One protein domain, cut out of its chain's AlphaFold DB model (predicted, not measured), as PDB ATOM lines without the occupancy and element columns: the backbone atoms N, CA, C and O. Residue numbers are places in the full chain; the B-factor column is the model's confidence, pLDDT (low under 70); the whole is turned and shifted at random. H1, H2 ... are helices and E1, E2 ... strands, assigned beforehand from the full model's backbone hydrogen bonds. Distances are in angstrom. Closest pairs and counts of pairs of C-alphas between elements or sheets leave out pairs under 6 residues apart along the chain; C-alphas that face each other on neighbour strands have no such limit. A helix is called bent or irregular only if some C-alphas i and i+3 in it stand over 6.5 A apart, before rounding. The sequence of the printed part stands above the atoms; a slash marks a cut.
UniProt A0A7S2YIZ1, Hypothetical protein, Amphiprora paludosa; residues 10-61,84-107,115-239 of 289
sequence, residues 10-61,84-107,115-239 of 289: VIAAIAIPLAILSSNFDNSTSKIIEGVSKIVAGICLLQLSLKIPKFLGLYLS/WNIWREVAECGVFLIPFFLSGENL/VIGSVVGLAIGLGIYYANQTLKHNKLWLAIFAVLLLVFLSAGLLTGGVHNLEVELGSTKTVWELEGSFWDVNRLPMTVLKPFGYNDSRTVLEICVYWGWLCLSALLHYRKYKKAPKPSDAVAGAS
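AT A GLANCE: This is residues 10 to 61, 84 to 107 and 115 to 239 of the 289 residues of the protein "Hypothetical protein" of Amphiprora paludosa (UniProt A0A7S2YIZ1). Three long helices, H2, H5 and H7, lie side by side as an up-and-down bundle, each running against the one before it in the chain; H3 packs on H2, and the end of H1 packs on H3. H4 makes a splayed hairpin with H5, its residues 115 to 127 sticking out, while the small sheet E1 E2 lies at one end of the bundle and H8 trails beyond the other. The 201 printed residues hold eight named helices and two named strands, in the order H1 H2 H3 H4 H5 E1 H6 E2 H7 H8, and the class is mostly helix; the sheet is antiparallel, order E1 - E2. The whole is only just compact, close to loose, with a radius of gyration of the C-alphas of 19.6 A, and only just elongated, spanning 66 by 43 by 29 A.

HOW THE PARTS SIT: Begin at the antiparallel neighbours E1, residues 174 to 177, and E2, residues 201 to 203, where N 175 and O 202 are 2.8 A apart, within hydrogen-bond range. H7, residues 204 to 227, follows E2 directly. The hub, H5, residues 139 to 169, touches H7, closest C-alphas Thr 159 and Glu 206 at 5.5 A, opposite ways at a shallow tilt of 32 degrees, only just short of steep. H5 touches H2, residues 27 to 55, at C-alphas Gly 35 and Gly 161, 3.8 A, opposite ways at a shallow tilt of 16 degrees. H2 touches H7 with residues 46 to 50 alone, closest C-alphas Leu 50 and His 221 at 6.5 A. H6, residues 190 to 196, touches H5 about perpendicular at 79 degrees, C-alphas Gly 156 and Phe 196 being closest at 4.3 A. H4, residues 115 to 134, only just touches H5, with 3 pairs of C-alphas within 8 A, the closest Asn 132 and Lys 139 at 7.0 A; the two form a helical hairpin. H3, residues 84 to 102, touches H2 at C-alphas Glu 34 and Pro 99, 4.3 A. H1, residues 10 to 22, touches H3 with residues 18 to 22 alone, C-alphas Ser 22 and Leu 102 being closest at 5.8 A. H8, residues 231 to 239, touches no helix. Every O i to N i+4 pair is within hydrogen-bond range in H4, H7 and H8, against 8 of 9 in H1, 23 of 25 in H2, 13 of 15 in H3, 26 of 27 in H5 and 1 of 3 in H6, where 3 of 4 O i to N i+3 pairs are.

IN THESE COORDINATES: Find C-alpha 10 at (196.187, 204.781, 245.924), where H1 begins. H5 runs 44.4 A from C-alpha 139 at (185.330, 229.221, 269.460); H2 runs 40.7 A, H7 34.5 A, H4 28.1 A and H3 27.0 A, with a kink of 31 degrees near residue 96. H2, H3 and H6 are only just irregular: C-alphas 50 and 53 are 6.9 A apart, 96 and 99 6.6 A, 192 and 195 6.9 A. H8 ends at C-alpha 239, (166.552, 243.825, 260.143).

THE WHOLE: The two C-alphas farthest apart, Asn 24 and Ser 239, are 66.2 A apart. Residues 62 to 83 are not printed, a gap of 21.1 A between C-alphas 61 and 84, nor are 108 to 114, 13.8 A between C-alphas 107 and 115. Of the links printed whole, E1 to H6 is long. The mean pLDDT of the printed part is 83.2; look for values under 70 at residues 90 to 97, 99 to 107 and 229 to 239, among others.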
ATOM      1  N   VAL A  10     195.698 203.690 246.785       72.50
ATOM      2  CA  VAL A  10     196.187 204.781 245.924       72.50
ATOM      3  C   VAL A  10     197.447 205.426 246.505       72.50
ATOM      4  O   VAL A  10     198.410 205.640 245.773       72.50
ATOM      5  N   ILE A  11     197.481 205.681 247.817       71.00
ATOM      6  CA  ILE A  11     198.669 206.225 248.490       71.00
ATOM      7  C   ILE A  11     199.850 205.265 248.334       71.00
ATOM      8  O   ILE A  11     200.928 205.702 247.942       71.00
ATOM      9  N   ALA A  12     199.655 203.965 248.577       72.50
ATOM     10  CA  ALA A  12     200.709 202.964 248.412       72.50
ATOM     11  C   ALA A  12     201.198 202.875 246.957       72.50
ATOM     12  O   ALA A  12     202.403 202.830 246.715       72.50
ATOM     13  N   ALA A  13     200.279 202.915 245.988       75.38
ATOM     14  CA  ALA A  13     200.596 202.866 244.564       75.38
ATOM     15  C   ALA A  13     201.404 204.079 244.078       75.38
ATOM     16  O   ALA A  13     202.148 203.946 243.115       75.38
ATOM     17  N   ILE A  14     201.282 205.239 244.730       71.88
ATOM     18  CA  ILE A  14     202.074 206.440 244.418       71.88
ATOM     19  C   ILE A  14     203.383 206.455 245.222       71.88
ATOM     20  O   ILE A  14     204.447 206.741 244.673       71.88
ATOM     21  N   ALA A  15     203.327 206.119 246.512       72.00
ATOM     22  CA  ALA A  15     204.471 206.186 247.417       72.00
ATOM     23  C   ALA A  15     205.560 205.160 247.074       72.00
ATOM     24  O   ALA A  15     206.739 205.497 247.122       72.00
ATOM     25  N   ILE A  16     205.188 203.929 246.697       76.06
ATOM     26  CA  ILE A  16     206.159 202.864 246.396       76.06
ATOM     27  C   ILE A  16     207.013 203.219 245.163       76.06
ATOM     28  O   ILE A  16     208.239 203.199 245.286       76.06
ATOM     29  N   PRO A  17     206.442 203.603 244.000       77.81
ATOM     30  CA  PRO A  17     207.245 204.053 242.866       77.81
ATOM     31  C   PRO A  17     208.093 205.282 243.187       77.81
ATOM     32  O   PRO A  17     209.258 205.308 242.809       77.81
ATOM     33  N   LEU A  18     207.555 206.272 243.913       71.31
ATOM     34  CA  LEU A  18     208.329 207.457 244.304       71.31
ATOM     35  C   LEU A  18     209.528 207.100 245.189       71.31
ATOM     36  O   LEU A  18     210.613 207.625 244.958       71.31
ATOM     37  N   ALA A  19     209.367 206.180 246.143       72.06
ATOM     38  CA  ALA A  19     210.461 205.713 246.993       72.06
ATOM     39  C   ALA A  19     211.552 204.983 246.185       72.06
ATOM     40  O   ALA A  19     212.739 205.184 246.430       72.06
ATOM     41  N   ILE A  20     211.162 204.180 245.188       78.00
ATOM     42  CA  ILE A  20     212.110 203.480 244.304       78.00
ATOM     43  C   ILE A  20     212.819 204.464 243.361       78.00
ATOM     44  O   ILE A  20     214.021 204.358 243.146       78.00
ATOM     45  N   LEU A  21     212.102 205.437 242.789       74.19
ATOM     46  CA  LEU A  21     212.720 206.455 241.934       74.19
ATOM     47  C   LEU A  21     213.673 207.346 242.738       74.19
ATOM     48  O   LEU A  21     214.756 207.672 242.256       74.19
ATOM     49  N   SER A  22     213.298 207.675 243.975       68.00
ATOM     50  CA  SER A  22     214.096 208.495 244.883       68.00
ATOM     51  C   SER A  22     215.466 207.909 245.188       68.00
ATOM     52  O   SER A  22     216.404 208.673 245.400       68.00
ATOM     53  N   SER A  23     215.608 206.582 245.237       71.19
ATOM     54  CA  SER A  23     216.884 205.961 245.607       71.19
ATOM     55  C   SER A  23     217.997 206.209 244.585       71.19
ATOM     56  O   SER A  23     219.154 205.929 244.873       71.19
ATOM     57  N   ASN A  24     217.653 206.699 243.389       78.38
ATOM     58  CA  ASN A  24     218.598 206.978 242.310       78.38
ATOM     59  C   ASN A  24     218.956 208.468 242.185       78.38
ATOM     60  O   ASN A  24     219.712 208.826 241.282       78.38
ATOM     61  N   PHE A  25     218.407 209.347 243.031       77.25
ATOM     62  CA  PHE A  25     218.748 210.766 242.979       77.25
ATOM     63  C   PHE A  25     220.103 211.049 243.622       77.25
ATOM     64  O   PHE A  25     220.446 210.502 244.668       77.25
ATOM     65  N   ASP A  26     220.854 211.953 242.995       84.31
ATOM     66  CA  ASP A  26     222.062 212.512 243.588       84.31
ATOM     67  C   ASP A  26     221.726 213.319 244.856       84.31
ATOM     68  O   ASP A  26     220.655 213.929 244.958       84.31
ATOM     69  N   ASN A  27     222.660 213.353 245.809       82.75
ATOM     70  CA  ASN A  27     222.475 214.014 247.104       82.75
ATOM     71  C   ASN A  27     222.112 215.500 246.960       82.75
ATOM     72  O   ASN A  27     221.283 216.000 247.722       82.75
ATOM     73  N   SER A  28     222.685 216.197 245.971       88.12
ATOM     74  CA  SER A  28     222.379 217.612 245.724       88.12
ATOM     75  C   SER A  28     220.947 217.793 245.213       88.12
ATOM     76  O   SER A  28     220.172 218.598 245.734       88.12
ATOM     77  N   THR A  29     220.540 216.955 244.254       86.94
ATOM     78  CA  THR A  29     219.179 216.975 243.695       86.94
ATOM     79  C   THR A  29     218.135 216.655 244.766       86.94
ATOM     80  O   THR A  29     217.118 217.343 244.848       86.94
ATOM     81  N   SER A  30     218.402 215.662 245.623       82.62
ATOM     82  CA  SER A  30     217.508 215.298 246.728       82.62
ATOM     83  C   SER A  30     217.261 216.482 247.666       82.62
ATOM     84  O   SER A  30     216.109 216.846 247.904       82.62
ATOM     85  N   LYS A  31     218.322 217.170 248.110       85.75
ATOM     86  CA  LYS A  31     218.205 218.340 248.995       85.75
ATOM     87  C   LYS A  31     217.476 219.515 248.350       85.75
ATOM     88  O   LYS A  31     216.677 220.168 249.022       85.75
ATOM     89  N   ILE A  32     217.698 219.773 247.059       90.12
ATOM     90  CA  ILE A  32     216.967 220.821 246.329       90.12
ATOM     91  C   ILE A  32     215.472 220.490 246.285       90.12
ATOM     92  O   ILE A  32     214.644 221.346 246.602       90.12
ATOM     93  N   ILE A  33     215.110 219.250 245.937       85.88
ATOM     94  CA  ILE A  33     213.704 218.829 245.895       85.88
ATOM     95  C   ILE A  33     213.092 218.872 247.299       85.88
ATOM     96  O   ILE A  33     211.974 219.367 247.459       85.88
ATOM     97  N   GLU A  34     213.815 218.421 248.326       85.06
ATOM     98  CA  GLU A  34     213.411 218.506 249.732       85.06
ATOM     99  C   GLU A  34     213.148 219.964 250.149       85.06
ATOM    100  O   GLU A  34     212.138 220.271 250.785       85.06
ATOM    101  N   GLY A  35     214.029 220.885 249.750       90.25
ATOM    102  CA  GLY A  35     213.895 222.317 249.996       90.25
ATOM    103  C   GLY A  35     212.654 222.921 249.337       90.25
ATOM    104  O   GLY A  35     211.822 223.537 250.010       90.25
ATOM    105  N   VAL A  36     212.479 222.694 248.031       90.69
ATOM    106  CA  VAL A  36     211.328 223.199 247.258       90.69
ATOM    107  C   VAL A  36     210.012 222.641 247.795       90.69
ATOM    108  O   VAL A  36     209.051 223.388 247.981       90.69
ATOM    109  N   SER A  37     209.956 221.343 248.085       84.56
ATOM    110  CA  SER A  37     208.741 220.710 248.604       84.56
ATOM    111  C   SER A  37     208.371 221.221 249.999       84.56
ATOM    112  O   SER A  37     207.196 221.504 250.231       84.56
ATOM    113  N   LYS A  38     209.339 221.470 250.893       88.81
ATOM    114  CA  LYS A  38     209.103 222.150 252.182       88.81
ATOM    115  C   LYS A  38     208.582 223.585 252.023       88.81
ATOM    116  O   LYS A  38     207.694 223.997 252.768       88.81
ATOM    117  N   ILE A  39     209.070 224.338 251.033       92.50
ATOM    118  CA  ILE A  39     208.569 225.692 250.731       92.50
ATOM    119  C   ILE A  39     207.109 225.641 250.270       92.50
ATOM    120  O   ILE A  39     206.262 226.351 250.817       92.50
ATOM    121  N   VAL A  40     206.800 224.773 249.300       88.06
ATOM    122  CA  VAL A  40     205.422 224.558 248.828       88.06
ATOM    123  C   VAL A  40     204.533 224.123 249.992       88.06
ATOM    124  O   VAL A  40     203.431 224.650 250.157       88.06
ATOM    125  N   ALA A  41     205.047 223.251 250.860       85.00
ATOM    126  CA  ALA A  41     204.345 222.798 252.046       85.00
ATOM    127  C   ALA A  41     203.988 223.937 253.007       85.00
ATOM    128  O   ALA A  41     202.839 224.065 253.443       85.00
ATOM    129  N   GLY A  42     204.954 224.816 253.281       90.88
ATOM    130  CA  GLY A  42     204.744 226.026 254.067       90.88
ATOM    131  C   GLY A  42     203.645 226.916 253.479       90.88
ATOM    132  O   GLY A  42     202.770 227.374 254.219       90.88
ATOM    133  N   ILE A  43     203.620 227.109 252.156       92.06
ATOM    134  CA  ILE A  43     202.584 227.900 251.470       92.06
ATOM    135  C   ILE A  43     201.194 227.276 251.661       92.06
ATOM    136  O   ILE A  43     200.253 227.989 252.023       92.06
ATOM    137  N   CYS A  44     201.052 225.963 251.468       87.06
ATOM    138  CA  CYS A  44     199.790 225.249 251.681       87.06
ATOM    139  C   CYS A  44     199.302 225.378 253.133       87.06
ATOM    140  O   CYS A  44     198.155 225.767 253.362       87.06
ATOM    141  N   LEU A  45     200.177 225.177 254.130       88.31
ATOM    142  CA  LEU A  45     199.813 225.364 255.542       88.31
ATOM    143  C   LEU A  45     199.351 226.796 255.851       88.31
ATOM    144  O   LEU A  45     198.388 226.984 256.601       88.31
ATOM    145  N   LEU A  46     199.970 227.815 255.244       93.19
ATOM    146  CA  LEU A  46     199.510 229.197 255.389       93.19
ATOM    147  C   LEU A  46     198.103 229.375 254.799       93.19
ATOM    148  O   LEU A  46     197.242 229.991 255.431       93.19
ATOM    149  N   GLN A  47     197.819 228.801 253.628       91.56
ATOM    150  CA  GLN A  47     196.476 228.851 253.041       91.56
ATOM    151  C   GLN A  47     195.429 228.155 253.920       91.56
ATOM    152  O   GLN A  47     194.314 228.670 254.072       91.56
ATOM    153  N   LEU A  48     195.786 227.024 254.534       86.50
ATOM    154  CA  LEU A  48     194.933 226.312 255.484       86.50
ATOM    155  C   LEU A  48     194.667 227.145 256.735       86.50
ATOM    156  O   LEU A  48     193.507 227.293 257.127       86.50
ATOM    157  N   SER A  49     195.699 227.783 257.296       92.12
ATOM    158  CA  SER A  49     195.553 228.654 258.468       92.12
ATOM    159  C   SER A  49     194.529 229.770 258.223       92.12
ATOM    160  O   SER A  49     193.646 230.002 259.047       92.12
ATOM    161  N   LEU A  50     194.509 230.354 257.018       90.69
ATOM    162  CA  LEU A  50     193.526 231.370 256.649       90.69
ATOM    163  C   LEU A  50     192.095 230.812 256.586       90.69
ATOM    164  O   LEU A  50     191.140 231.570 256.775       90.69
ATOM    165  N   LYS A  51     191.893 229.531 256.260       87.44
ATOM    166  CA  LYS A  51     190.561 228.904 256.148       87.44
ATOM    167  C   LYS A  51     189.991 228.477 257.508       87.44
ATOM    168  O   LYS A  51     188.767 228.496 257.657       87.44
ATOM    169  N   ILE A  52     190.836 228.168 258.495       85.75
ATOM    170  CA  ILE A  52     190.422 227.650 259.813       85.75
ATOM    171  C   ILE A  52     189.377 228.521 260.528       85.75
ATOM    172  O   ILE A  52     188.355 227.974 260.946       85.75
ATOM    173  N   PRO A  53     189.518 229.857 260.628       84.94
ATOM    174  CA  PRO A  53     188.508 230.666 261.309       84.94
ATOM    175  C   PRO A  53     187.125 230.605 260.640       84.94
ATOM    176  O   PRO A  53     186.103 230.688 261.317       84.94
ATOM    177  N   LYS A  54     187.076 230.415 259.312       80.81
ATOM    178  CA  LYS A  54     185.813 230.206 258.589       80.81
ATOM    179  C   LYS A  54     185.228 228.827 258.900       80.81
ATOM    180  O   LYS A  54     184.030 228.726 259.133       80.81
ATOM    181  N   PHE A  55     186.065 227.789 258.928       76.19
ATOM    182  CA  PHE A  55     185.648 226.425 259.271       76.19
ATOM    183  C   PHE A  55     185.077 226.328 260.695       76.19
ATOM    184  O   PHE A  55     184.062 225.674 260.905       76.19
ATOM    185  N   LEU A  56     185.667 227.046 261.653       77.69
ATOM    186  CA  LEU A  56     185.190 227.111 263.041       77.69
ATOM    187  C   LEU A  56     183.997 228.066 263.247       77.69
ATOM    188  O   LEU A  56     183.517 228.224 264.370       77.69
ATOM    189  N   GLY A  57     183.492 228.689 262.176       70.50
ATOM    190  CA  GLY A  57     182.287 229.519 262.208       70.50
ATOM    191  C   GLY A  57     182.472 230.911 262.817       70.50
ATOM    192  O   GLY A  57     181.496 231.496 263.272       70.50
ATOM    193  N   LEU A  58     183.697 231.452 262.843       73.06
ATOM    194  CA  LEU A  58     183.953 232.819 263.326       73.06
ATOM    195  C   LEU A  58     183.635 233.895 262.291       73.06
ATOM    196  O   LEU A  58     183.353 235.035 262.651       73.06
ATOM    197  N   TYR A  59     183.693 233.543 261.009       68.38
ATOM    198  CA  TYR A  59     183.286 234.423 259.922       68.38
ATOM    199  C   TYR A  59     181.948 233.950 259.368       68.38
ATOM    200  O   TYR A  59     181.828 232.796 258.946       68.38
ATOM    201  N   LEU A  60     180.959 234.845 259.329       55.38
ATOM    202  CA  LEU A  60     179.714 234.591 258.615       55.38
ATOM    203  C   LEU A  60     180.027 234.432 257.125       55.38
ATOM    204  O   LEU A  60     180.777 235.211 256.530       55.38
ATOM    205  N   SER A  61     179.479 233.386 256.513       53.03
ATOM    206  CA  SER A  61     179.573 233.228 255.070       53.03
ATOM    207  C   SER A  61     178.677 234.296 254.447       53.03
ATOM    208  O   SER A  61     177.462 234.204 254.546       53.03
ATOM    209  N   TRP A  84     186.727 215.639 245.906       77.31
ATOM    210  CA  TRP A  84     187.724 216.480 245.252       77.31
ATOM    211  C   TRP A  84     188.417 217.407 246.247       77.31
ATOM    212  O   TRP A  84     189.628 217.611 246.175       77.31
ATOM    213  N   ASN A  85     187.675 217.941 247.220       73.19
ATOM    214  CA  ASN A  85     188.275 218.749 248.270       73.19
ATOM    215  C   ASN A  85     189.196 217.908 249.163       73.19
ATOM    216  O   ASN A  85     190.318 218.327 249.410       73.19
ATOM    217  N   ILE A  86     188.771 216.708 249.567       70.88
ATOM    218  CA  ILE A  86     189.622 215.760 250.303       70.88
ATOM    219  C   ILE A  86     190.839 215.357 249.461       70.88
ATOM    220  O   ILE A  86     191.943 215.325 249.983       70.88
ATOM    221  N   TRP A  87     190.665 215.095 248.164       73.56
ATOM    222  CA  TRP A  87     191.754 214.734 247.255       73.56
ATOM    223  C   TRP A  87     192.816 215.829 247.171       73.56
ATOM    224  O   TRP A  87     193.998 215.518 247.261       73.56
ATOM    225  N   ARG A  88     192.419 217.105 247.065       71.19
ATOM    226  CA  ARG A  88     193.370 218.230 247.101       71.19
ATOM    227  C   ARG A  88     194.123 218.297 248.423       71.19
ATOM    228  O   ARG A  88     195.335 218.429 248.400       71.19
ATOM    229  N   GLU A  89     193.437 218.131 249.551       71.56
ATOM    230  CA  GLU A  89     194.076 218.132 250.876       71.56
ATOM    231  C   GLU A  89     195.040 216.942 251.049       71.56
ATOM    232  O   GLU A  89     196.129 217.094 251.595       71.56
ATOM    233  N   VAL A  90     194.684 215.759 250.531       67.25
ATOM    234  CA  VAL A  90     195.555 214.572 250.513       67.25
ATOM    235  C   VAL A  90     196.742 214.771 249.572       67.25
ATOM    236  O   VAL A  90     197.843 214.357 249.916       67.25
ATOM    237  N   ALA A  91     196.554 215.415 248.419       66.69
ATOM    238  CA  ALA A  91     197.640 215.743 247.499       66.69
ATOM    239  C   ALA A  91     198.599 216.774 248.113       66.69
ATOM    240  O   ALA A  91     199.808 216.579 248.054       66.69
ATOM    241  N   GLU A  92     198.075 217.813 248.769       65.12
ATOM    242  CA  GLU A  92     198.870 218.778 249.538       65.12
ATOM    243  C   GLU A  92     199.653 218.067 250.657       65.12
ATOM    244  O   GLU A  92     200.869 218.222 250.745       65.12
ATOM    245  N   CYS A  93     199.007 217.184 251.431       67.56
ATOM    246  CA  CYS A  93     199.674 216.361 252.446       67.56
ATOM    247  C   CYS A  93     200.708 215.388 251.853       67.56
ATOM    248  O   CYS A  93     201.754 215.158 252.449       67.56
ATOM    249  N   GLY A  94     200.442 214.822 250.675       68.00
ATOM    250  CA  GLY A  94     201.369 213.955 249.951       68.00
ATOM    251  C   GLY A  94     202.624 214.709 249.520       68.00
ATOM    252  O   GLY A  94     203.728 214.205 249.705       68.00
ATOM    253  N   VAL A  95     202.472 215.951 249.045       64.62
ATOM    254  CA  VAL A  95     203.601 216.848 248.758       64.62
ATOM    255  C   VAL A  95     204.423 217.129 250.022       64.62
ATOM    256  O   VAL A  95     205.646 217.205 249.932       64.62
ATOM    257  N   PHE A  96     203.801 217.190 251.208       65.12
ATOM    258  CA  PHE A  96     204.528 217.335 252.481       65.12
ATOM    259  C   PHE A  96     205.379 216.109 252.839       65.12
ATOM    260  O   PHE A  96     206.351 216.244 253.580       65.12
ATOM    261  N   LEU A  97     205.020 214.922 252.337       69.50
ATOM    262  CA  LEU A  97     205.740 213.673 252.604       69.50
ATOM    263  C   LEU A  97     206.909 213.434 251.645       69.50
ATOM    264  O   LEU A  97     207.815 212.684 251.995       69.50
ATOM    265  N   ILE A  98     206.926 214.089 250.477       70.88
ATOM    266  CA  ILE A  98     208.032 213.997 249.511       70.88
ATOM    267  C   ILE A  98     209.394 214.248 250.186       70.88
ATOM    268  O   ILE A  98     210.232 213.359 250.073       70.88
ATOM    269  N   PRO A  99     209.619 215.344 250.946       64.00
ATOM    270  CA  PRO A  99     210.866 215.561 251.674       64.00
ATOM    271  C   PRO A  99     211.356 214.329 252.445       64.00
ATOM    272  O   PRO A  99     212.499 213.920 252.303       64.00
ATOM    273  N   PHE A 100     210.459 213.698 253.207       68.00
ATOM    274  CA  PHE A 100     210.785 212.576 254.085       68.00
ATOM    275  C   PHE A 100     211.132 211.297 253.322       68.00
ATOM    276  O   PHE A 100     211.946 210.509 253.794       68.00
ATOM    277  N   PHE A 101     210.540 211.089 252.142       67.62
ATOM    278  CA  PHE A 101     210.911 209.967 251.279       67.62
ATOM    279  C   PHE A 101     212.275 210.173 250.611       67.62
ATOM    280  O   PHE A 101     212.956 209.190 250.331       67.62
ATOM    281  N   LEU A 102     212.678 211.427 250.381       66.00
ATOM    282  CA  LEU A 102     213.928 211.773 249.703       66.00
ATOM    283  C   LEU A 102     215.140 211.859 250.644       66.00
ATOM    284  O   LEU A 102     216.265 211.628 250.201       66.00
ATOM    285  N   SER A 103     214.937 212.138 251.939       62.88
ATOM    286  CA  SER A 103     216.027 212.284 252.922       62.88
ATOM    287  C   SER A 103     216.782 210.980 253.246       62.88
ATOM    288  O   SER A 103     217.701 210.996 254.061       62.88
ATOM    289  N   GLY A 104     216.426 209.845 252.627       56.66
ATOM    290  CA  GLY A 104     217.189 208.593 252.723       56.66
ATOM    291  C   GLY A 104     217.205 207.947 254.113       56.66
ATOM    292  O   GLY A 104     218.031 207.070 254.370       56.66
ATOM    293  N   GLU A 105     216.315 208.360 255.023       56.97
ATOM    294  CA  GLU A 105     216.187 207.725 256.333       56.97
ATOM    295  C   GLU A 105     215.850 206.235 256.164       56.97
ATOM    296  O   GLU A 105     215.060 205.856 255.296       56.97
ATOM    297  N   ASN A 106     216.465 205.382 256.996       56.50
ATOM    298  CA  ASN A 106     216.276 203.930 256.965       56.50
ATOM    299  C   ASN A 106     214.790 203.584 256.782       56.50
ATOM    300  O   ASN A 106     213.971 203.952 257.623       56.50
ATOM    301  N   LEU A 107     214.450 202.833 255.725       60.19
ATOM    302  CA  LEU A 107     213.071 202.445 255.379       60.19
ATOM    303  C   LEU A 107     212.284 201.853 256.566       60.19
ATOM    304  O   LEU A 107     211.061 201.944 256.604       60.19
ATOM    305  N   VAL A 115     202.698 205.243 261.924       81.75
ATOM    306  CA  VAL A 115     201.835 204.766 263.020       81.75
ATOM    307  C   VAL A 115     201.749 205.806 264.133       81.75
ATOM    308  O   VAL A 115     200.645 206.179 264.532       81.75
ATOM    309  N   ILE A 116     202.890 206.317 264.604       83.94
ATOM    310  CA  ILE A 116     202.931 207.336 265.663       83.94
ATOM    311  C   ILE A 116     202.198 208.600 265.203       83.94
ATOM    312  O   ILE A 116     201.326 209.098 265.911       83.94
ATOM    313  N   GLY A 117     202.491 209.079 263.992       80.31
ATOM    314  CA  GLY A 117     201.831 210.233 263.390       80.31
ATOM    315  C   GLY A 117     200.322 210.036 263.239       80.31
ATOM    316  O   GLY A 117     199.563 210.951 263.542       80.31
ATOM    317  N   SER A 118     199.869 208.835 262.864       79.25
ATOM    318  CA  SER A 118     198.439 208.507 262.769       79.25
ATOM    319  C   SER A 118     197.752 208.536 264.133       79.25
ATOM    320  O   SER A 118     196.670 209.104 264.259       79.25
ATOM    321  N   VAL A 119     198.379 207.965 265.168       87.06
ATOM    322  CA  VAL A 119     197.838 207.971 266.537       87.06
ATOM    323  C   VAL A 119     197.765 209.398 267.081       87.06
ATOM    324  O   VAL A 119     196.720 209.808 267.584       87.06
ATOM    325  N   VAL A 120     198.843 210.174 266.938       86.25
ATOM    326  CA  VAL A 120     198.905 211.570 267.392       86.25
ATOM    327  C   VAL A 120     197.913 212.438 266.618       86.25
ATOM    328  O   VAL A 120     197.147 213.185 267.224       86.25
ATOM    329  N   GLY A 121     197.871 212.313 265.292       81.62
ATOM    330  CA  GLY A 121     196.948 213.051 264.434       81.62
ATOM    331  C   GLY A 121     195.485 212.741 264.747       81.62
ATOM    332  O   GLY A 121     194.672 213.659 264.847       81.62
ATOM    333  N   LEU A 122     195.149 211.468 264.984       83.94
ATOM    334  CA  LEU A 122     193.805 211.055 265.388       83.94
ATOM    335  C   LEU A 122     193.447 211.590 266.778       83.94
ATOM    336  O   LEU A 122     192.347 212.109 266.958       83.94
ATOM    337  N   ALA A 123     194.371 211.537 267.739       87.94
ATOM    338  CA  ALA A 123     194.162 212.100 269.070       87.94
ATOM    339  C   ALA A 123     193.911 213.618 269.019       87.94
ATOM    340  O   ALA A 123     192.953 214.102 269.623       87.94
ATOM    341  N   ILE A 124     194.711 214.367 268.251       84.19
ATOM    342  CA  ILE A 124     194.529 215.813 268.054       84.19
ATOM    343  C   ILE A 124     193.208 216.097 267.333       84.19
ATOM    344  O   ILE A 124     192.453 216.967 267.760       84.19
ATOM    345  N   GLY A 125     192.894 215.352 266.270       80.00
ATOM    346  CA  GLY A 125     191.656 215.512 265.507       80.00
ATOM    347  C   GLY A 125     190.408 215.274 266.360       80.00
ATOM    348  O   GLY A 125     189.488 216.094 266.348       80.00
ATOM    349  N   LEU A 126     190.398 214.203 267.160       85.19
ATOM    350  CA  LEU A 126     189.336 213.935 268.132       85.19
ATOM    351  C   LEU A 126     189.277 215.012 269.217       85.19
ATOM    352  O   LEU A 126     188.185 215.442 269.582       85.19
ATOM    353  N   GLY A 127     190.429 215.491 269.691       86.94
ATOM    354  CA  GLY A 127     190.518 216.589 270.650       86.94
ATOM    355  C   GLY A 127     189.896 217.880 270.119       86.94
ATOM    356  O   GLY A 127     189.079 218.491 270.804       86.94
ATOM    357  N   ILE A 128     190.205 218.269 268.878       79.56
ATOM    358  CA  ILE A 128     189.613 219.443 268.216       79.56
ATOM    359  C   ILE A 128     188.112 219.237 267.995       79.56
ATOM    360  O   ILE A 128     187.331 220.154 268.244       79.56
ATOM    361  N   TYR A 129     187.690 218.046 267.561       82.12
ATOM    362  CA  TYR A 129     186.274 217.724 267.383       82.12
ATOM    363  C   TYR A 129     185.499 217.857 268.701       82.12
ATOM    364  O   TYR A 129     184.476 218.543 268.758       82.12
ATOM    365  N   TYR A 130     186.021 217.261 269.772       86.62
ATOM    366  CA  TYR A 130     185.436 217.336 271.106       86.62
ATOM    367  C   TYR A 130     185.428 218.773 271.646       86.62
ATOM    368  O   TYR A 130     184.407 219.240 272.158       86.62
ATOM    369  N   ALA A 131     186.528 219.512 271.473       82.50
ATOM    370  CA  ALA A 131     186.627 220.917 271.855       82.50
ATOM    371  C   ALA A 131     185.612 221.782 271.094       82.50
ATOM    372  O   ALA A 131     184.969 222.631 271.700       82.50
ATOM    373  N   ASN A 132     185.401 221.541 269.799       79.38
ATOM    374  CA  ASN A 132     184.430 222.281 268.993       79.38
ATOM    375  C   ASN A 132     182.973 222.022 269.430       79.38
ATOM    376  O   ASN A 132     182.155 222.940 269.410       79.38
ATOM    377  N   GLN A 133     182.649 220.796 269.855       81.38
ATOM    378  CA  GLN A 133     181.318 220.456 270.381       81.38
ATOM    379  C   GLN A 133     181.079 221.035 271.786       81.38
ATOM    380  O   GLN A 133     179.978 221.495 272.098       81.38
ATOM    381  N   THR A 134     182.117 221.032 272.627       82.31
ATOM    382  CA  THR A 134     182.023 221.429 274.040       82.31
ATOM    383  C   THR A 134     182.123 222.948 274.219       82.31
ATOM    384  O   THR A 134     181.381 223.543 274.999       82.31
ATOM    385  N   LEU A 135     182.998 223.618 273.464       75.94
ATOM    386  CA  LEU A 135     183.257 225.055 273.568       75.94
ATOM    387  C   LEU A 135     182.309 225.857 272.669       75.94
ATOM    388  O   LEU A 135     182.728 226.511 271.714       75.94
ATOM    389  N   LYS A 136     181.013 225.856 272.995       68.62
ATOM    390  CA  LYS A 136     180.015 226.652 272.254       68.62
ATOM    391  C   LYS A 136     180.280 228.163 272.334       68.62
ATOM    392  O   LYS A 136     180.020 228.862 271.357       68.62
ATOM    393  N   HIS A 137     180.845 228.645 273.446       64.25
ATOM    394  CA  HIS A 137     181.065 230.075 273.708       64.25
ATOM    395  C   HIS A 137     182.468 230.593 273.324       64.25
ATOM    396  O   HIS A 137     182.596 231.749 272.939       64.25
ATOM    397  N   ASN A 138     183.512 229.750 273.344       71.69
ATOM    398  CA  ASN A 138     184.917 230.179 273.190       71.69
ATOM    399  C   ASN A 138     185.580 229.705 271.883       71.69
ATOM    400  O   ASN A 138     186.781 229.434 271.844       71.69
ATOM    401  N   LYS A 139     184.818 229.635 270.785       80.56
ATOM    402  CA  LYS A 139     185.330 229.221 269.460       80.56
ATOM    403  C   LYS A 139     186.475 230.102 268.950       80.56
ATOM    404  O   LYS A 139     187.320 229.635 268.188       80.56
ATOM    405  N   LEU A 140     186.527 231.357 269.405       83.06
ATOM    406  CA  LEU A 140     187.584 232.305 269.061       83.06
ATOM    407  C   LEU A 140     188.959 231.814 269.521       83.06
ATOM    408  O   LEU A 140     189.890 231.789 268.723       83.06
ATOM    409  N   TRP A 141     189.079 231.370 270.775       84.50
ATOM    410  CA  TRP A 141     190.346 230.889 271.327       84.50
ATOM    411  C   TRP A 141     190.838 229.624 270.632       84.50
ATOM    412  O   TRP A 141     192.018 229.530 270.303       84.50
ATOM    413  N   LEU A 142     189.925 228.692 270.339       85.25
ATOM    414  CA  LEU A 142     190.250 227.479 269.587       85.25
ATOM    415  C   LEU A 142     190.786 227.817 268.188       85.25
ATOM    416  O   LEU A 142     191.781 227.241 267.751       85.25
ATOM    417  N   ALA A 143     190.166 228.779 267.501       87.69
ATOM    418  CA  ALA A 143     190.632 229.202 266.188       87.69
ATOM    419  C   ALA A 143     191.961 229.949 266.243       87.69
ATOM    420  O   ALA A 143     192.811 229.690 265.401       87.69
ATOM    421  N   ILE A 144     192.155 230.844 267.216       89.69
ATOM    422  CA  ILE A 144     193.432 231.544 267.404       89.69
ATOM    423  C   ILE A 144     194.544 230.522 267.631       89.69
ATOM    424  O   ILE A 144     195.568 230.588 266.958       89.69
ATOM    425  N   PHE A 145     194.327 229.545 268.515       90.06
ATOM    426  CA  PHE A 145     195.295 228.482 268.773       90.06
ATOM    427  C   PHE A 145     195.630 227.688 267.503       90.06
ATOM    428  O   PHE A 145     196.802 227.548 267.160       90.06
ATOM    429  N   ALA A 146     194.615 227.224 266.768       89.38
ATOM    430  CA  ALA A 146     194.814 226.452 265.543       89.38
ATOM    431  C   ALA A 146     195.503 227.265 264.431       89.38
ATOM    432  O   ALA A 146     196.378 226.746 263.739       89.38
ATOM    433  N   VAL A 147     195.147 228.546 264.276       92.50
ATOM    434  CA  VAL A 147     195.798 229.464 263.331       92.50
ATOM    435  C   VAL A 147     197.262 229.663 263.697       92.50
ATOM    436  O   VAL A 147     198.114 229.511 262.829       92.50
ATOM    437  N   LEU A 148     197.562 229.974 264.963       94.12
ATOM    438  CA  LEU A 148     198.938 230.170 265.416       94.12
ATOM    439  C   LEU A 148     199.765 228.908 265.177       94.12
ATOM    440  O   LEU A 148     200.829 228.994 264.572       94.12
ATOM    441  N   LEU A 149     199.250 227.742 265.568       91.50
ATOM    442  CA  LEU A 149     199.921 226.462 265.360       91.50
ATOM    443  C   LEU A 149     200.261 226.241 263.878       91.50
ATOM    444  O   LEU A 149     201.412 225.957 263.555       91.50
ATOM    445  N   LEU A 150     199.300 226.431 262.969       91.81
ATOM    446  CA  LEU A 150     199.530 226.266 261.530       91.81
ATOM    447  C   LEU A 150     200.492 227.310 260.951       91.81
ATOM    448  O   LEU A 150     201.300 226.969 260.092       91.81
ATOM    449  N   VAL A 151     200.432 228.562 261.413       95.69
ATOM    450  CA  VAL A 151     201.342 229.630 260.970       95.69
ATOM    451  C   VAL A 151     202.778 229.346 261.413       95.69
ATOM    452  O   VAL A 151     203.693 229.503 260.608       95.69
ATOM    453  N   PHE A 152     202.996 228.884 262.647       95.69
ATOM    454  CA  PHE A 152     204.339 228.523 263.108       95.69
ATOM    455  C   PHE A 152     204.885 227.279 262.394       95.69
ATOM    456  O   PHE A 152     206.051 227.279 262.008       95.69
ATOM    457  N   LEU A 153     204.057 226.256 262.145       92.69
ATOM    458  CA  LEU A 153     204.461 225.107 261.320       92.69
ATOM    459  C   LEU A 153     204.796 225.529 259.883       92.69
ATOM    460  O   LEU A 153     205.790 225.092 259.313       92.69
ATOM    461  N   SER A 154     203.988 226.419 259.304       94.31
ATOM    462  CA  SER A 154     204.222 226.987 257.976       94.31
ATOM    463  C   SER A 154     205.555 227.738 257.905       94.31
ATOM    464  O   SER A 154     206.332 227.511 256.979       94.31
ATOM    465  N   ALA A 155     205.848 228.581 258.901       96.88
ATOM    466  CA  ALA A 155     207.116 229.297 259.001       96.88
ATOM    467  C   ALA A 155     208.302 228.337 259.166       96.88
ATOM    468  O   ALA A 155     209.317 228.497 258.492       96.88
ATOM    469  N   GLY A 156     208.160 227.309 260.007       94.44
ATOM    470  CA  GLY A 156     209.198 226.304 260.208       94.44
ATOM    471  C   GLY A 156     209.517 225.500 258.951       94.44
ATOM    472  O   GLY A 156     210.692 225.340 258.618       94.44
ATOM    473  N   LEU A 157     208.494 225.064 258.207       92.38
ATOM    474  CA  LEU A 157     208.674 224.391 256.920       92.38
ATOM    475  C   LEU A 157     209.326 225.304 255.883       92.38
ATOM    476  O   LEU A 157     210.262 224.877 255.215       92.38
ATOM    477  N   LEU A 158     208.885 226.560 255.776       95.12
ATOM    478  CA  LEU A 158     209.479 227.507 254.836       95.12
ATOM    479  C   LEU A 158     210.967 227.729 255.133       95.12
ATOM    480  O   LEU A 158     211.794 227.612 254.231       95.12
ATOM    481  N   THR A 159     211.317 228.012 256.389       96.19
ATOM    482  CA  THR A 159     212.713 228.247 256.769       96.19
ATOM    483  C   THR A 159     213.562 226.988 256.622       96.19
ATOM    484  O   THR A 159     214.666 227.072 256.097       96.19
ATOM    485  N   GLY A 160     213.045 225.815 256.997       92.62
ATOM    486  CA  GLY A 160     213.736 224.545 256.764       92.62
ATOM    487  C   GLY A 160     213.919 224.227 255.276       92.62
ATOM    488  O   GLY A 160     214.913 223.618 254.894       92.62
ATOM    489  N   GLY A 161     212.986 224.658 254.424       92.69
ATOM    490  CA  GLY A 161     213.119 224.545 252.976       92.69
ATOM    491  C   GLY A 161     214.210 225.458 252.415       92.69
ATOM    492  O   GLY A 161     215.033 225.011 251.622       92.69
ATOM    493  N   VAL A 162     214.267 226.710 252.879       96.00
ATOM    494  CA  VAL A 162     215.332 227.661 252.514       96.00
ATOM    495  C   VAL A 162     216.701 227.193 252.999       96.00
ATOM    496  O   VAL A 162     217.651 227.269 252.230       96.00
ATOM    497  N   HIS A 163     216.797 226.642 254.211       94.44
ATOM    498  CA  HIS A 163     218.033 226.058 254.733       94.44
ATOM    499  C   HIS A 163     218.597 224.986 253.789       94.44
ATOM    500  O   HIS A 163     219.752 225.058 253.380       94.44
ATOM    501  N   ASN A 164     217.760 224.036 253.359       91.25
ATOM    502  CA  ASN A 164     218.174 222.991 252.419       91.25
ATOM    503  C   ASN A 164     218.659 223.558 251.074       91.25
ATOM    504  O   ASN A 164     219.565 222.996 250.464       91.25
ATOM    505  N   LEU A 165     218.076 224.672 250.618       93.88
ATOM    506  CA  LEU A 165     218.539 225.368 249.418       93.88
ATOM    507  C   LEU A 165     219.863 226.107 249.652       93.88
ATOM    508  O   LEU A 165     220.723 226.065 248.781       93.88
ATOM    509  N   GLU A 166     220.064 226.747 250.805       94.19
ATOM    510  CA  GLU A 166     221.326 227.417 251.160       94.19
ATOM    511  C   GLU A 166     222.498 226.442 251.309       94.19
ATOM    512  O   GLU A 166     223.639 226.810 251.027       94.19
ATOM    513  N   VAL A 167     222.235 225.205 251.733       90.38
ATOM    514  CA  VAL A 167     223.263 224.154 251.807       90.38
ATOM    515  C   VAL A 167     223.829 223.830 250.417       90.38
ATOM    516  O   VAL A 167     225.013 223.527 250.306       90.38
ATOM    517  N   GLU A 168     223.021 223.934 249.359       92.75
ATOM    518  CA  GLU A 168     223.420 223.553 247.994       92.75
ATOM    519  C   GLU A 168     223.755 224.749 247.087       92.75
ATOM    520  O   GLU A 168     224.664 224.673 246.264       92.75
ATOM    521  N   LEU A 169     223.052 225.876 247.231       91.81
ATOM    522  CA  LEU A 169     223.217 227.072 246.392       91.81
ATOM    523  C   LEU A 169     224.210 228.091 246.971       91.81
ATOM    524  O   LEU A 169     224.532 229.079 246.311       91.81
ATOM    525  N   GLY A 170     224.697 227.852 248.189       90.88
ATOM    526  CA  GLY A 170     225.593 228.740 248.919       90.88
ATOM    527  C   GLY A 170     224.898 229.379 250.118       90.88
ATOM    528  O   GLY A 170     223.804 229.936 250.012       90.88
ATOM    529  N   SER A 171     225.553 229.294 251.272       90.75
ATOM    530  CA  SER A 171     224.981 229.737 252.541       90.75
ATOM    531  C   SER A 171     225.329 231.191 252.838       90.75
ATOM    532  O   SER A 171     226.462 231.639 252.638       90.75
ATOM    533  N   THR A 172     224.358 231.940 253.356       93.94
ATOM    534  CA  THR A 172     224.622 233.258 253.931       93.94
ATOM    535  C   THR A 172     225.337 233.138 255.279       93.94
ATOM    536  O   THR A 172     225.487 232.058 255.849       93.94
ATOM    537  N   LYS A 173     225.823 234.268 255.801       96.00
ATOM    538  CA  LYS A 173     226.561 234.305 257.065       96.00
ATOM    539  C   LYS A 173     225.730 233.703 258.207       96.00
ATOM    540  O   LYS A 173     224.595 234.122 258.434       96.00
ATOM    541  N   THR A 174     226.332 232.792 258.964       95.94
ATOM    542  CA  THR A 174     225.765 232.258 260.207       95.94
ATOM    543  C   THR A 174     225.689 233.354 261.269       95.94
ATOM    544  O   THR A 174     226.660 234.076 261.512       95.94
ATOM    545  N   VAL A 175     224.518 233.511 261.882       96.75
ATOM    546  CA  VAL A 175     224.263 234.471 262.964       96.75
ATOM    547  C   VAL A 175     224.574 233.851 264.317       96.75
ATOM    548  O   VAL A 175     225.171 234.518 265.160       96.75
ATOM    549  N   TRP A 176     224.192 232.589 264.519       95.25
ATOM    550  CA  TRP A 176     224.533 231.833 265.719       95.25
ATOM    551  C   TRP A 176     224.732 230.352 265.425       95.25
ATOM    552  O   TRP A 176     224.188 229.816 264.458       95.25
ATOM    553  N   GLU A 177     225.471 229.718 266.326       95.00
ATOM    554  CA  GLU A 177     225.676 228.281 266.415       95.00
ATOM    555  C   GLU A 177     225.662 227.923 267.902       95.00
ATOM    556  O   GLU A 177     226.400 228.503 268.703       95.00
ATOM    557  N   LEU A 178     224.725 227.065 268.296       94.31
ATOM    558  CA  LEU A 178     224.548 226.639 269.674       94.31
ATOM    559  C   LEU A 178     225.227 225.289 269.864       94.31
ATOM    560  O   LEU A 178     224.765 224.272 269.358       94.31
ATOM    561  N   GLU A 179     226.306 225.272 270.638       92.44
ATOM    562  CA  GLU A 179     226.996 224.033 270.973       92.44
ATOM    563  C   GLU A 179     226.344 223.331 272.175       92.44
ATOM    564  O   GLU A 179     225.947 223.951 273.166       92.44
ATOM    565  N   GLY A 180     226.285 221.999 272.115       90.31
ATOM    566  CA  GLY A 180     225.922 221.145 273.245       90.31
ATOM    567  C   GLY A 180     224.754 220.208 272.960       90.31
ATOM    568  O   GLY A 180     223.781 220.553 272.300       90.31
ATOM    569  N   SER A 181     224.813 219.005 273.539       91.38
ATOM    570  CA  SER A 181     223.864 217.929 273.209       91.38
ATOM    571  C   SER A 181     222.401 218.213 273.573       91.38
ATOM    572  O   SER A 181     221.515 217.494 273.123       91.38
ATOM    573  N   PHE A 182     222.151 219.213 274.425       92.50
ATOM    574  CA  PHE A 182     220.800 219.655 274.763       92.50
ATOM    575  C   PHE A 182     220.184 220.525 273.659       92.50
ATOM    576  O   PHE A 182     218.970 220.498 273.494       92.50
ATOM    577  N   TRP A 183     221.008 221.277 272.922       94.06
ATOM    578  CA  TRP A 183     220.582 222.191 271.859       94.06
ATOM    579  C   TRP A 183     220.553 221.527 270.479       94.06
ATOM    580  O   TRP A 183     219.928 222.056 269.573       94.06
ATOM    581  N   ASP A 184     221.161 220.350 270.332       91.88
ATOM    582  CA  ASP A 184     221.193 219.599 269.073       91.88
ATOM    583  C   ASP A 184     219.781 219.354 268.517       91.88
ATOM    584  O   ASP A 184     218.934 218.702 269.142       91.88
ATOM    585  N   VAL A 185     219.539 219.854 267.304       89.38
ATOM    586  CA  VAL A 185     218.249 219.750 266.607       89.38
ATOM    587  C   VAL A 185     217.830 218.295 266.341       89.38
ATOM    588  O   VAL A 185     216.639 217.994 266.205       89.38
ATOM    589  N   ASN A 186     218.781 217.363 266.310       87.38
ATOM    590  CA  ASN A 186     218.548 215.944 266.049       87.38
ATOM    591  C   ASN A 186     218.319 215.125 267.328       87.38
ATOM    592  O   ASN A 186     218.088 213.917 267.247       87.38
ATOM    593  N   ARG A 187     218.342 215.766 268.506       89.62
ATOM    594  CA  ARG A 187     218.105 215.110 269.793       89.62
ATOM    595  C   ARG A 187     216.861 215.644 270.504       89.62
ATOM    596  O   ARG A 187     216.522 216.826 270.461       89.62
ATOM    597  N   LEU A 188     216.176 214.760 271.232       90.81
ATOM    598  CA  LEU A 188     215.109 215.170 272.146       90.81
ATOM    599  C   LEU A 188     215.687 215.972 273.330       90.81
ATOM    600  O   LEU A 188     216.721 215.576 273.875       90.81
ATOM    601  N   PRO A 189     215.012 217.051 273.772       91.31
ATOM    602  CA  PRO A 189     213.671 217.482 273.352       91.31
ATOM    603  C   PRO A 189     213.637 218.408 272.121       91.31
ATOM    604  O   PRO A 189     212.552 218.646 271.590       91.31
ATOM    605  N   MET A 190     214.776 218.921 271.652       92.81
ATOM    606  CA  MET A 190     214.818 219.989 270.641       92.81
ATOM    607  C   MET A 190     214.291 219.582 269.268       92.81
ATOM    608  O   MET A 190     213.695 220.409 268.578       92.81
ATOM    609  N   THR A 191     214.370 218.303 268.903       87.25
ATOM    610  CA  THR A 191     213.750 217.793 267.667       87.25
ATOM    611  C   THR A 191     212.248 218.087 267.579       87.25
ATOM    612  O   THR A 191     211.733 218.301 266.485       87.25
ATOM    613  N   VAL A 192     211.535 218.182 268.711       88.12
ATOM    614  CA  VAL A 192     210.100 218.538 268.739       88.12
ATOM    615  C   VAL A 192     209.858 219.970 268.251       88.12
ATOM    616  O   VAL A 192     208.781 220.278 267.745       88.12
ATOM    617  N   LEU A 193     210.858 220.847 268.364       91.75
ATOM    618  CA  LEU A 193     210.782 222.240 267.930       91.75
ATOM    619  C   LEU A 193     211.184 222.437 266.460       91.75
ATOM    620  O   LEU A 193     210.881 223.480 265.879       91.75
ATOM    621  N   LYS A 194     211.814 221.436 265.831       89.94
ATOM    622  CA  LYS A 194     212.247 221.482 264.424       89.94
ATOM    623  C   LYS A 194     211.103 221.840 263.455       89.94
ATOM    624  O   LYS A 194     211.305 222.726 262.626       89.94
ATOM    625  N   PRO A 195     209.876 221.280 263.575       87.56
ATOM    626  CA  PRO A 195     208.748 221.662 262.717       87.56
ATOM    627  C   PRO A 195     208.305 223.122 262.873       87.56
ATOM    628  O   PRO A 195     207.709 223.679 261.959       87.56
ATOM    629  N   PHE A 196     208.607 223.752 264.012       92.50
ATOM    630  CA  PHE A 196     208.338 225.170 264.271       92.50
ATOM    631  C   PHE A 196     209.496 226.074 263.826       92.50
ATOM    632  O   PHE A 196     209.487 227.274 264.088       92.50
ATOM    633  N   GLY A 197     210.494 225.507 263.144       91.88
ATOM    634  CA  GLY A 197     211.637 226.234 262.618       91.88
ATOM    635  C   GLY A 197     212.773 226.385 263.613       91.88
ATOM    636  O   GLY A 197     213.572 227.289 263.431       91.88
ATOM    637  N   TYR A 198     212.875 225.559 264.652       94.50
ATOM    638  CA  TYR A 198     214.090 225.541 265.463       94.50
ATOM    639  C   TYR A 198     215.271 224.965 264.671       94.50
ATOM    640  O   TYR A 198     215.116 223.968 263.964       94.50
ATOM    641  N   ASN A 199     216.437 225.590 264.823       93.44
ATOM    642  CA  ASN A 199     217.717 225.081 264.348       93.44
ATOM    643  C   ASN A 199     218.815 225.571 265.303       93.44
ATOM    644  O   ASN A 199     218.753 226.708 265.790       93.44
ATOM    645  N   ASP A 200     219.782 224.711 265.592       93.31
ATOM    646  CA  ASP A 200     220.918 225.002 266.472       93.31
ATOM    647  C   ASP A 200     221.931 225.950 265.816       93.31
ATOM    648  O   ASP A 200     222.549 226.766 266.500       93.31
ATOM    649  N   SER A 201     222.010 225.929 264.488       94.12
ATOM    650  CA  SER A 201     222.707 226.913 263.661       94.12
ATOM    651  C   SER A 201     221.724 227.677 262.771       94.12
ATOM    652  O   SER A 201     220.771 227.110 262.239       94.12
ATOM    653  N   ARG A 202     221.900 228.995 262.624       95.38
ATOM    654  CA  ARG A 202     221.008 229.818 261.785       95.38
ATOM    655  C   ARG A 202     221.754 230.837 260.958       95.38
ATOM    656  O   ARG A 202     222.574 231.590 261.481       95.38
ATOM    657  N   THR A 203     221.388 230.923 259.688       97.06
ATOM    658  CA  THR A 203     221.879 231.946 258.763       97.06
ATOM    659  C   THR A 203     221.055 233.235 258.847       97.06
ATOM    660  O   THR A 203     219.935 233.266 259.374       97.06
ATOM    661  N   VAL A 204     221.603 234.332 258.309       97.25
ATOM    662  CA  VAL A 204     220.869 235.603 258.175       97.25
ATOM    663  C   VAL A 204     219.614 235.409 257.324       97.25
ATOM    664  O   VAL A 204     218.551 235.919 257.685       97.25
ATOM    665  N   LEU A 205     219.713 234.658 256.221       96.25
ATOM    666  CA  LEU A 205     218.581 234.430 255.327       96.25
ATOM    667  C   LEU A 205     217.461 233.654 256.025       96.25
ATOM    668  O   LEU A 205     216.306 234.071 255.944       96.25
ATOM    669  N   GLU A 206     217.786 232.590 256.765       96.00
ATOM    670  CA  GLU A 206     216.803 231.814 257.525       96.00
ATOM    671  C   GLU A 206     216.012 232.687 258.510       96.00
ATOM    672  O   GLU A 206     214.785 232.580 258.597       96.00
ATOM    673  N   ILE A 207     216.696 233.587 259.225       96.69
ATOM    674  CA  ILE A 207     216.071 234.513 260.183       96.69
ATOM    675  C   ILE A 207     215.167 235.511 259.456       96.69
ATOM    676  O   ILE A 207     214.020 235.715 259.866       96.69
ATOM    677  N   CYS A 208     215.655 236.120 258.371       97.62
ATOM    678  CA  CYS A 208     214.877 237.063 257.572       97.62
ATOM    679  C   CYS A 208     213.620 236.410 256.986       97.62
ATOM    680  O   CYS A 208     212.540 236.995 257.061       97.62
ATOM    681  N   VAL A 209     213.744 235.197 256.446       97.62
ATOM    682  CA  VAL A 209     212.622 234.431 255.887       97.62
ATOM    683  C   VAL A 209     211.619 234.074 256.976       97.62
ATOM    684  O   VAL A 209     210.425 234.296 256.784       97.62
ATOM    685  N   TYR A 210     212.079 233.593 258.133       97.44
ATOM    686  CA  TYR A 210     211.202 233.214 259.240       97.44
ATOM    687  C   TYR A 210     210.346 234.396 259.717       97.44
ATOM    688  O   TYR A 210     209.115 234.334 259.709       97.44
ATOM    689  N   TRP A 211     210.983 235.516 260.074       97.81
ATOM    690  CA  TRP A 211     210.269 236.702 260.554       97.81
ATOM    691  C   TRP A 211     209.460 237.387 259.453       97.81
ATOM    692  O   TRP A 211     208.333 237.820 259.699       97.81
ATOM    693  N   GLY A 212     209.987 237.444 258.228       98.25
ATOM    694  CA  GLY A 212     209.270 237.969 257.067       98.25
ATOM    695  C   GLY A 212     207.982 237.193 256.795       98.25
ATOM    696  O   GLY A 212     206.932 237.796 256.566       98.25
ATOM    697  N   TRP A 213     208.031 235.865 256.908       98.12
ATOM    698  CA  TRP A 213     206.867 235.004 256.729       98.12
ATOM    699  C   TRP A 213     205.830 235.161 257.839       98.12
ATOM    700  O   TRP A 213     204.633 235.227 257.550       98.12
ATOM    701  N   LEU A 214     206.257 235.290 259.099       97.44
ATOM    702  CA  LEU A 214     205.346 235.579 260.213       97.44
ATOM    703  C   LEU A 214     204.656 236.939 260.041       97.44
ATOM    704  O   LEU A 214     203.436 237.031 260.190       97.44
ATOM    705  N   CYS A 215     205.401 237.980 259.653       98.06
ATOM    706  CA  CYS A 215     204.849 239.304 259.355       98.06
ATOM    707  C   CYS A 215     203.841 239.260 258.198       98.06
ATOM    708  O   CYS A 215     202.742 239.811 258.311       98.06
ATOM    709  N   LEU A 216     204.173 238.566 257.104       97.75
ATOM    710  CA  LEU A 216     203.265 238.363 255.975       97.75
ATOM    711  C   LEU A 216     201.994 237.620 256.408       97.75
ATOM    712  O   LEU A 216     200.884 238.038 256.078       97.75
ATOM    713  N   SER A 217     202.145 236.551 257.187       96.88
ATOM    714  CA  SER A 217     201.035 235.748 257.702       96.88
ATOM    715  C   SER A 217     200.106 236.581 258.583       96.88
ATOM    716  O   SER A 217     198.885 236.542 258.401       96.88
ATOM    717  N   ALA A 218     200.665 237.390 259.486       96.19
ATOM    718  CA  ALA A 218     199.909 238.316 260.322       96.19
ATOM    719  C   ALA A 218     199.162 239.360 259.477       96.19
ATOM    720  O   ALA A 218     197.972 239.594 259.697       96.19
ATOM    721  N   LEU A 219     199.813 239.932 258.457       97.25
ATOM    722  CA  LEU A 219     199.191 240.886 257.538       97.25
ATOM    723  C   LEU A 219     198.020 240.261 256.768       97.25
ATOM    724  O   LEU A 219     196.962 240.882 256.644       97.25
ATOM    725  N   LEU A 220     198.173 239.036 256.262       96.06
ATOM    726  CA  LEU A 220     197.109 238.328 255.545       96.06
ATOM    727  C   LEU A 220     195.908 238.039 256.454       96.06
ATOM    728  O   LEU A 220     194.769 238.295 256.052       96.06
ATOM    729  N   HIS A 221     196.144 237.591 257.690       94.06
ATOM    730  CA  HIS A 221     195.078 237.383 258.675       94.06
ATOM    731  C   HIS A 221     194.399 238.694 259.065       94.06
ATOM    732  O   HIS A 221     193.174 238.749 259.118       94.06
ATOM    733  N   TYR A 222     195.161 239.770 259.250       93.56
ATOM    734  CA  TYR A 222     194.617 241.093 259.533       93.56
ATOM    735  C   TYR A 222     193.737 241.614 258.391       93.56
ATOM    736  O   TYR A 222     192.613 242.067 258.619       93.56
ATOM    737  N   ARG A 223     194.205 241.501 257.140       93.81
ATOM    738  CA  ARG A 223     193.423 241.873 255.948       93.81
ATOM    739  C   ARG A 223     192.151 241.044 255.840       93.81
ATOM    740  O   ARG A 223     191.103 241.587 255.495       93.81
ATOM    741  N   LYS A 224     192.229 239.745 256.132       89.50
ATOM    742  CA  LYS A 224     191.073 238.848 256.111       89.50
ATOM    743  C   LYS A 224     190.073 239.182 257.216       89.50
ATOM    744  O   LYS A 224     188.884 239.264 256.932       89.50
ATOM    745  N   TYR A 225     190.556 239.444 258.425       85.94
ATOM    746  CA  TYR A 225     189.745 239.867 259.561       85.94
ATOM    747  C   TYR A 225     189.008 241.179 259.274       85.94
ATOM    748  O   TYR A 225     187.807 241.259 259.503       85.94
ATOM    749  N   LYS A 226     189.686 242.178 258.689       86.75
ATOM    750  CA  LYS A 226     189.062 243.456 258.303       86.75
ATOM    751  C   LYS A 226     187.976 243.329 257.236       86.75
ATOM    752  O   LYS A 226     187.046 244.122 257.235       86.75
ATOM    753  N   LYS A 227     188.121 242.383 256.305       85.12
ATOM    754  CA  LYS A 227     187.155 242.159 255.218       85.12
ATOM    755  C   LYS A 227     185.975 241.275 255.623       85.12
ATOM    756  O   LYS A 227     185.034 241.153 254.847       85.12
ATOM    757  N   ALA A 228     186.044 240.601 256.769       77.25
ATOM    758  CA  ALA A 228     184.974 239.719 257.198       77.25
ATOM    759  C   ALA A 228     183.811 240.542 257.782       77.25
ATOM    760  O   ALA A 228     184.052 241.362 258.672       77.25
ATOM    761  N   PRO A 229     182.564 240.328 257.324       65.50
ATOM    762  CA  PRO A 229     181.397 240.972 257.917       65.50
ATOM    763  C   PRO A 229     181.248 240.511 259.370       65.50
ATOM    764  O   PRO A 229     181.324 239.312 259.666       65.50
ATOM    765  N   LYS A 230     181.064 241.460 260.291       66.25
ATOM    766  CA  LYS A 230     180.825 241.138 261.699       66.25
ATOM    767  C   LYS A 230     179.360 240.729 261.885       66.25
ATOM    768  O   LYS A 230     178.493 241.283 261.213       66.25
ATOM    769  N   PRO A 231     179.049 239.814 262.822       60.28
ATOM    770  CA  PRO A 231     177.670 239.409 263.106       60.28
ATOM    771  C   PRO A 231     176.731 240.567 263.454       60.28
ATOM    772  O   PRO A 231     175.582 240.552 263.040       60.28
ATOM    773  N   SER A 232     177.251 241.589 264.138       57.94
ATOM    774  CA  SER A 232     176.569 242.861 264.422       57.94
ATOM    775  C   SER A 232     175.983 243.511 263.164       57.94
ATOM    776  O   SER A 232     174.814 243.884 263.137       57.94
ATOM    777  N   ASP A 233     176.780 243.580 262.101       59.53
ATOM    778  CA  ASP A 233     176.450 244.347 260.899       59.53
ATOM    779  C   ASP A 233     175.519 243.542 259.976       59.53
ATOM    780  O   ASP A 233     174.689 244.104 259.269       59.53
ATOM    781  N   ALA A 234     175.617 242.208 260.022       56.28
ATOM    782  CA  ALA A 234     174.728 241.304 259.294       56.28
ATOM    783  C   ALA A 234     173.320 241.232 259.907       56.28
ATOM    784  O   ALA A 234     172.353 241.090 259.168       56.28
ATOM    785  N   VAL A 235     173.200 241.335 261.236       57.19
ATOM    786  CA  VAL A 235     171.894 241.405 261.913       57.19
ATOM    787  C   VAL A 235     171.241 242.766 261.668       57.19
ATOM    788  O   VAL A 235     170.064 242.800 261.338       57.19
ATOM    789  N   ALA A 236     172.003 243.866 261.718       55.06
ATOM    790  CA  ALA A 236     171.487 245.197 261.388       55.06
ATOM    791  C   ALA A 236     170.966 245.284 259.940       55.06
ATOM    792  O   ALA A 236     169.847 245.733 259.725       55.06
ATOM    793  N   GLY A 237     171.722 244.767 258.962       57.72
ATOM    794  CA  GLY A 237     171.286 244.752 257.560       57.72
ATOM    795  C   GLY A 237     170.153 243.761 257.256       57.72
ATOM    796  O   GLY A 237     169.379 243.987 256.333       57.72
ATOM    797  N   ALA A 238     170.026 242.668 258.020       57.50
ATOM    798  CA  ALA A 238     168.889 241.751 257.900       57.50
ATOM    799  C   ALA A 238     167.602 242.369 258.462       57.50
ATOM    800  O   ALA A 238     166.552 242.222 257.847       57.50
ATOM    801  N   SER A 239     167.688 243.088 259.586       56.69
ATOM    802  CA  SER A 239     166.552 243.825 260.143       56.69
ATOM    803  C   SER A 239     166.123 244.981 259.237       56.69
ATOM    804  O   SER A 239     164.933 245.177 259.044       56.69
TER     805      SER A 239